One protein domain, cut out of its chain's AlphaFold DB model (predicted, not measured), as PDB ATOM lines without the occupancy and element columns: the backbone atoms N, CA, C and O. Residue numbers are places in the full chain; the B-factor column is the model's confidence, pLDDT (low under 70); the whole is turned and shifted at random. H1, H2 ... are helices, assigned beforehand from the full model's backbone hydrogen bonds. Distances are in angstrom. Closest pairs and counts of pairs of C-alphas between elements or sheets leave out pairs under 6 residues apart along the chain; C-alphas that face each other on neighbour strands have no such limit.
ATOM      1  N   GLU A  32     -32.169 -34.588  20.110       94.00
ATOM      2  CA  GLU A  32     -31.411 -35.690  20.713       94.00
ATOM      3  C   GLU A  32     -32.263 -36.951  20.942       94.00
ATOM      4  O   GLU A  32     -31.807 -38.062  20.694       94.00
ATOM      5  N   ALA A  33     -33.534 -36.796  21.332       95.00
ATOM      6  CA  ALA A  33     -34.444 -37.927  21.528       95.00
ATOM      7  C   ALA A  33     -34.572 -38.802  20.269       95.00
ATOM      8  O   ALA A  33     -34.618 -40.025  20.364       95.00
ATOM      9  N   ARG A  34     -34.548 -38.189  19.077       93.12
ATOM     10  CA  ARG A  34     -34.649 -38.928  17.816       93.12
ATOM     11  C   ARG A  34     -33.384 -39.734  17.508       93.12
ATOM     12  O   ARG A  34     -33.480 -40.789  16.887       93.12
ATOM     13  N   LEU A  35     -32.212 -39.255  17.934       93.12
ATOM     14  CA  LEU A  35     -30.965 -40.016  17.825       93.12
ATOM     15  C   LEU A  35     -31.037 -41.289  18.678       93.12
ATOM     16  O   LEU A  35     -30.651 -42.361  18.216       93.12
ATOM     17  N   TRP A  36     -31.589 -41.186  19.887       92.50
ATOM     18  CA  TRP A  36     -31.792 -42.340  20.760       92.50
ATOM     19  C   TRP A  36     -32.824 -43.324  20.201       92.50
ATOM     20  O   TRP A  36     -32.534 -44.517  20.145       92.50
ATOM     21  N   ASP A  37     -33.950 -42.837  19.666       92.88
ATOM     22  CA  ASP A  37     -34.936 -43.684  18.975       92.88
ATOM     23  C   ASP A  37     -34.298 -44.490  17.827       92.88
ATOM     24  O   ASP A  37     -34.641 -45.654  17.603       92.88
ATOM     25  N   LEU A  38     -33.355 -43.882  17.099       91.25
ATOM     26  CA  LEU A  38     -32.632 -44.534  16.010       91.25
ATOM     27  C   LEU A  38     -31.704 -45.648  16.520       91.25
ATOM     28  O   LEU A  38     -31.699 -46.747  15.961       91.25
ATOM     29  N   ILE A  39     -30.940 -45.383  17.583       89.75
ATOM     30  CA  ILE A  39     -30.045 -46.370  18.210       89.75
ATOM     31  C   ILE A  39     -30.852 -47.553  18.758       89.75
ATOM     32  O   ILE A  39     -30.481 -48.714  18.545       89.75
ATOM     33  N   ASP A  40     -31.985 -47.272  19.398       91.06
ATOM     34  CA  ASP A  40     -32.899 -48.297  19.892       91.06
ATOM     35  C   ASP A  40     -33.461 -49.130  18.739       91.06
ATOM     36  O   ASP A  40     -33.494 -50.360  18.817       91.06
ATOM     37  N   ALA A  41     -33.866 -48.491  17.639       88.81
ATOM     38  CA  ALA A  41     -34.391 -49.182  16.465       88.81
ATOM     39  C   ALA A  41     -33.348 -50.098  15.799       88.81
ATOM     40  O   ALA A  41     -33.689 -51.223  15.424       88.81
ATOM     41  N   PHE A  42     -32.083 -49.674  15.714       87.06
ATOM     42  CA  PHE A  42     -30.990 -50.532  15.240       87.06
ATOM     43  C   PHE A  42     -30.690 -51.704  16.177       87.06
ATOM     44  O   PHE A  42     -30.252 -52.757  15.717       87.06
ATOM     45  N   SER A  43     -30.950 -51.547  17.474       84.50
ATOM     46  CA  SER A  43     -30.662 -52.564  18.490       84.50
ATOM     47  C   SER A  43     -31.781 -53.603  18.654       84.50
ATOM     48  O   SER A  43     -31.630 -54.570  19.402       84.50
ATOM     49  N   ARG A  44     -32.917 -53.451  17.957       80.75
ATOM     50  CA  ARG A  44     -34.052 -54.388  18.041       80.75
ATOM     51  C   ARG A  44     -33.789 -55.690  17.267       80.75
ATOM     52  O   ARG A  44     -33.872 -55.713  16.041       80.75
ATOM     53  N   GLY A  45     -33.601 -56.791  17.999       63.75
ATOM     54  CA  GLY A  45     -33.466 -58.164  17.481       63.75
ATOM     55  C   GLY A  45     -32.195 -58.859  17.982       63.75
ATOM     56  O   GLY A  45     -31.258 -58.193  18.416       63.75
ATOM     57  N   GLU A  46     -32.140 -60.196  17.935       57.47
ATOM     58  CA  GLU A  46     -30.902 -60.926  18.250       57.47
ATOM     59  C   GLU A  46     -29.825 -60.589  17.207       57.47
ATOM     60  O   GLU A  46     -29.959 -60.929  16.033       57.47
ATOM     61  N   GLY A  47     -28.772 -59.879  17.631       64.94
ATOM     62  CA  GLY A  47     -27.679 -59.427  16.758       64.94
ATOM     63  C   GLY A  47     -27.870 -58.048  16.111       64.94
ATOM     64  O   GLY A  47     -27.015 -57.639  15.329       64.94
ATOM     65  N   GLY A  48     -28.940 -57.318  16.452       69.38
ATOM     66  CA  GLY A  48     -29.245 -55.999  15.885       69.38
ATOM     67  C   GLY A  48     -29.823 -56.046  14.465       69.38
ATOM     68  O   GLY A  48     -30.094 -57.107  13.899       69.38
ATOM     69  N   ALA A  49     -30.051 -54.873  13.878       70.00
ATOM     70  CA  ALA A  49     -30.504 -54.753  12.499       70.00
ATOM     71  C   ALA A  49     -29.378 -55.179  11.543       70.00
ATOM     72  O   ALA A  49     -28.336 -54.527  11.469       70.00
ATOM     73  N   GLY A  50     -29.604 -56.258  10.786       73.56
ATOM     74  CA  GLY A  50     -28.764 -56.599   9.637       73.56
ATOM     75  C   GLY A  50     -28.750 -55.466   8.604       73.56
ATOM     76  O   GLY A  50     -29.663 -54.648   8.574       73.56
ATOM     77  N   GLU A  51     -27.735 -55.430   7.742       69.75
ATOM     78  CA  GLU A  51     -27.457 -54.312   6.819       69.75
ATOM     79  C   GLU A  51     -28.692 -53.870   6.005       69.75
ATOM     80  O   GLU A  51     -29.041 -52.694   5.996       69.75
ATOM     81  N   ALA A  52     -29.454 -54.816   5.442       70.31
ATOM     82  CA  ALA A  52     -30.692 -54.517   4.708       70.31
ATOM     83  C   ALA A  52     -31.785 -53.848   5.569       70.31
ATOM     84  O   ALA A  52     -32.562 -53.035   5.074       70.31
ATOM     85  N   ARG A  53     -31.837 -54.167   6.866       82.12
ATOM     86  CA  ARG A  53     -32.800 -53.604   7.822       82.12
ATOM     87  C   ARG A  53     -32.365 -52.231   8.337       82.12
ATOM     88  O   ARG A  53     -33.208 -51.460   8.787       82.12
ATOM     89  N   GLN A  54     -31.075 -51.903   8.275       82.75
ATOM     90  CA  GLN A  54     -30.584 -50.598   8.721       82.75
ATOM     91  C   GLN A  54     -31.104 -49.463   7.826       82.75
ATOM     92  O   GLN A  54     -31.528 -48.421   8.325       82.75
ATOM     93  N   ASP A  55     -31.155 -49.694   6.516       86.62
ATOM     94  CA  ASP A  55     -31.739 -48.759   5.552       86.62
ATOM     95  C   ASP A  55     -33.217 -48.472   5.825       86.62
ATOM     96  O   ASP A  55     -33.657 -47.325   5.730       86.62
ATOM     97  N   GLU A  56     -33.985 -49.511   6.162       88.00
ATOM     98  CA  GLU A  56     -35.398 -49.386   6.530       88.00
ATOM     99  C   GLU A  56     -35.552 -48.576   7.818       88.00
ATOM    100  O   GLU A  56     -36.295 -47.599   7.838       88.00
ATOM    101  N   VAL A  57     -34.768 -48.899   8.853       89.81
ATOM    102  CA  VAL A  57     -34.766 -48.163  10.127       89.81
ATOM    103  C   VAL A  57     -34.461 -46.675   9.922       89.81
ATOM    104  O   VAL A  57     -35.133 -45.825  10.506       89.81
ATOM    105  N   LEU A  58     -33.498 -46.328   9.065       91.06
ATOM    106  CA  LEU A  58     -33.191 -44.928   8.754       91.06
ATOM    107  C   LEU A  58     -34.368 -44.224   8.065       91.06
ATOM    108  O   LEU A  58     -34.754 -43.122   8.460       91.06
ATOM    109  N   ARG A  59     -34.992 -44.868   7.073       91.88
ATOM    110  CA  ARG A  59     -36.164 -44.293   6.393       91.88
ATOM    111  C   ARG A  59     -37.337 -44.103   7.352       91.88
ATOM    112  O   ARG A  59     -37.984 -43.061   7.285       91.88
ATOM    113  N   ASP A  60     -37.557 -45.039   8.265       91.12
ATOM    114  CA  ASP A  60     -38.658 -44.982   9.227       91.12
ATOM    115  C   ASP A  60     -38.437 -43.917  10.311       91.12
ATOM    116  O   ASP A  60     -39.367 -43.197  10.686       91.12
ATOM    117  N   VAL A  61     -37.210 -43.794  10.825       91.00
ATOM    118  CA  VAL A  61     -36.919 -42.923  11.973       91.00
ATOM    119  C   VAL A  61     -36.603 -41.491  11.542       91.00
ATOM    120  O   VAL A  61     -37.091 -40.556  12.180       91.00
ATOM    121  N   ILE A  62     -35.815 -41.295  10.480       92.31
ATOM    122  CA  ILE A  62     -35.331 -39.968  10.054       92.31
ATOM    123  C   ILE A  62     -35.786 -39.559   8.643       92.31
ATOM    124  O   ILE A  62     -35.539 -38.428   8.225       92.31
ATOM    125  N   GLY A  63     -36.506 -40.428   7.926       92.69
ATOM    126  CA  GLY A  63     -37.179 -40.090   6.664       92.69
ATOM    127  C   GLY A  63     -36.336 -40.256   5.396       92.69
ATOM    128  O   GLY A  63     -36.814 -39.954   4.303       92.69
ATOM    129  N   PHE A  64     -35.092 -40.723   5.503       92.56
ATOM    130  CA  PHE A  64     -34.208 -40.967   4.359       92.56
ATOM    131  C   PHE A  64     -33.176 -42.057   4.663       92.56
ATOM    132  O   PHE A  64     -32.972 -42.436   5.808       92.56
ATOM    133  N   GLY A  65     -32.538 -42.575   3.611       90.50
ATOM    134  CA  GLY A  65     -31.549 -43.649   3.706       90.50
ATOM    135  C   GLY A  65     -30.118 -43.183   4.028       90.50
ATOM    136  O   GLY A  65     -29.848 -41.979   4.128       90.50
ATOM    137  N   PRO A  66     -29.170 -44.130   4.128       88.38
ATOM    138  CA  PRO A  66     -27.798 -43.873   4.575       88.38
ATOM    139  C   PRO A  66     -26.998 -42.950   3.649       88.38
ATOM    140  O   PRO A  66     -26.138 -42.217   4.129       88.38
ATOM    141  N   ASP A  67     -27.266 -42.948   2.341       90.50
ATOM    142  CA  ASP A  67     -26.534 -42.103   1.386       90.50
ATOM    143  C   ASP A  67     -26.849 -40.617   1.568       90.50
ATOM    144  O   ASP A  67     -25.958 -39.769   1.504       90.50
ATOM    145  N   VAL A  68     -28.114 -40.301   1.856       92.75
ATOM    146  CA  VAL A  68     -28.549 -38.930   2.148       92.75
ATOM    147  C   VAL A  68     -27.950 -38.473   3.476       92.75
ATOM    148  O   VAL A  68     -27.396 -37.377   3.555       92.75
ATOM    149  N   LEU A  69     -27.967 -39.342   4.495       92.75
ATOM    150  CA  LEU A  69     -27.329 -39.065   5.782       92.75
ATOM    151  C   LEU A  69     -25.816 -38.831   5.639       92.75
ATOM    152  O   LEU A  69     -25.287 -37.870   6.195       92.75
ATOM    153  N   ALA A  70     -25.121 -39.661   4.855       90.75
ATOM    154  CA  ALA A  70     -23.696 -39.497   4.568       90.75
ATOM    155  C   ALA A  70     -23.405 -38.181   3.829       90.75
ATOM    156  O   ALA A  70     -22.395 -37.531   4.100       90.75
ATOM    157  N   GLY A  71     -24.292 -37.773   2.916       92.19
ATOM    158  CA  GLY A  71     -24.224 -36.480   2.240       92.19
ATOM    159  C   GLY A  71     -24.273 -35.314   3.226       92.19
ATOM    160  O   GLY A  71     -23.383 -34.465   3.202       92.19
ATOM    161  N   HIS A  72     -25.245 -35.324   4.142       93.69
ATOM    162  CA  HIS A  72     -25.360 -34.307   5.190       93.69
ATOM    163  C   HIS A  72     -24.140 -34.279   6.113       93.69
ATOM    164  O   HIS A  72     -23.588 -33.208   6.356       93.69
ATOM    165  N   ALA A  73     -23.665 -35.443   6.564       91.94
ATOM    166  CA  ALA A  73     -22.465 -35.538   7.394       91.94
ATOM    167  C   ALA A  73     -21.228 -34.960   6.683       91.94
ATOM    168  O   ALA A  73     -20.475 -34.183   7.268       91.94
ATOM    169  N   ARG A  74     -21.036 -35.280   5.397       90.44
ATOM    170  CA  ARG A  74     -19.941 -34.735   4.580       90.44
ATOM    171  C   ARG A  74     -20.024 -33.216   4.446       90.44
ATOM    172  O   ARG A  74     -19.000 -32.541   4.529       90.44
ATOM    173  N   ASP A  75     -21.210 -32.685   4.175       91.75
ATOM    174  CA  ASP A  75     -21.382 -31.246   3.972       91.75
ATOM    175  C   ASP A  75     -21.107 -30.478   5.274       91.75
ATOM    176  O   ASP A  75     -20.414 -29.464   5.252       91.75
ATOM    177  N   ARG A  76     -21.478 -31.055   6.419       88.31
ATOM    178  CA  ARG A  76     -21.159 -30.541   7.757       88.31
ATOM    179  C   ARG A  76     -19.655 -30.529   8.055       88.31
ATOM    180  O   ARG A  76     -19.128 -29.535   8.542       88.31
ATOM    181  N   ILE A  77     -18.926 -31.586   7.673       86.50
ATOM    182  CA  ILE A  77     -17.452 -31.600   7.753       86.50
ATOM    183  C   ILE A  77     -16.863 -30.429   6.957       86.50
ATOM    184  O   ILE A  77     -15.966 -29.740   7.439       86.50
ATOM    185  N   ARG A  78     -17.370 -30.171   5.746       87.62
ATOM    186  CA  ARG A  78     -16.883 -29.063   4.906       87.62
ATOM    187  C   ARG A  78     -17.146 -27.690   5.516       87.62
ATOM    188  O   ARG A  78     -16.357 -26.784   5.274       87.62
ATOM    189  N   GLU A  79     -18.225 -27.530   6.273       87.69
ATOM    190  CA  GLU A  79     -18.533 -26.281   6.974       87.69
ATOM    191  C   GLU A  79     -17.564 -26.004   8.129       87.69
ATOM    192  O   GLU A  79     -17.193 -24.852   8.333       87.69
ATOM    193  N   ILE A  80     -17.103 -27.043   8.837       82.31
ATOM    194  CA  ILE A  80     -16.156 -26.911   9.962       82.31
ATOM    195  C   ILE A  80     -14.750 -26.514   9.492       82.31
ATOM    196  O   ILE A  80     -14.062 -25.761  10.175       82.31
ATOM    197  N   TYR A  81     -14.310 -27.014   8.335       72.94
ATOM    198  CA  TYR A  81     -12.970 -26.751   7.784       72.94
ATOM    199  C   TYR A  81     -12.922 -25.566   6.806       72.94
ATOM    200  O   TYR A  81     -12.001 -25.481   5.986       72.94
ATOM    201  N   ARG A  82     -13.918 -24.679   6.857       55.62
ATOM    202  CA  ARG A  82     -13.986 -23.469   6.034       55.62
ATOM    203  C   ARG A  82     -13.295 -22.287   6.703       55.62
ATOM    204  O   ARG A  82     -12.662 -21.514   5.951       55.62
TER     205      ARG A  82
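Overview. This is residues 32 to 82 of the 82 residues of an uncharacterized protein of Myxococcales bacterium (UniProt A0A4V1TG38). An arm, residues 70 to 82, of which 70 to 80 belong to H3, the longest helix, sticks out from a small body built on a helical hairpin, H1 and H2 side by side. The arm gives the model much of its length. The printed part has 51 residues with three named helices, H1, H2 and H3 along the chain, no named strand, and the class all helix. It is loose, with a radius of gyration of the C-alphas of 12.7 A, and elongated, spanning 43 by 22 by 19 A.

Arrangement. H3, residues 66 to 80, is close to but not clearly touching H2, residues 51 to 62; their closest C-alphas, those of Asp 55 and Pro 66, are 6.4 A apart. These two helices run the same way at a steep tilt of 65 degrees. H2 touches H1, residues 32 to 43, and their closest C-alphas, those of Leu 38 and Val 61, are 6.1 A apart. H1 and H2 form a hairpin, running opposite ways at a shallow tilt of 25 degrees. H1 and H3 are apart. Every O i to N i+4 pair is within hydrogen-bond range in H1 and H3; in H2 it is 6 of 8.

Along the chain. H3 measures 21.3 A from its first to its last C-alpha; C-alpha 66 is at (-27.798, -43.873, 4.575) and C-alpha 80 is at (-16.156, -26.911, 9.962). H2 measures 16.7 A. H1 measures 17.0 A and begins with C-alpha 32 at (-31.411, -35.690, 20.713).

Size, cuts and confidence. The two C-alphas farthest apart, those of Glu 46 and Arg 82, are 42.9 A apart. Without residues 70 to 82 the body spans 26 by 22 by 12 A. The printed part has no cut; the link from H2 to H3 is tight and that from H1 to H2 is short. The mean pLDDT of the printed part is 85.3, and residues 45 to 48, 51 and 82 are under 70.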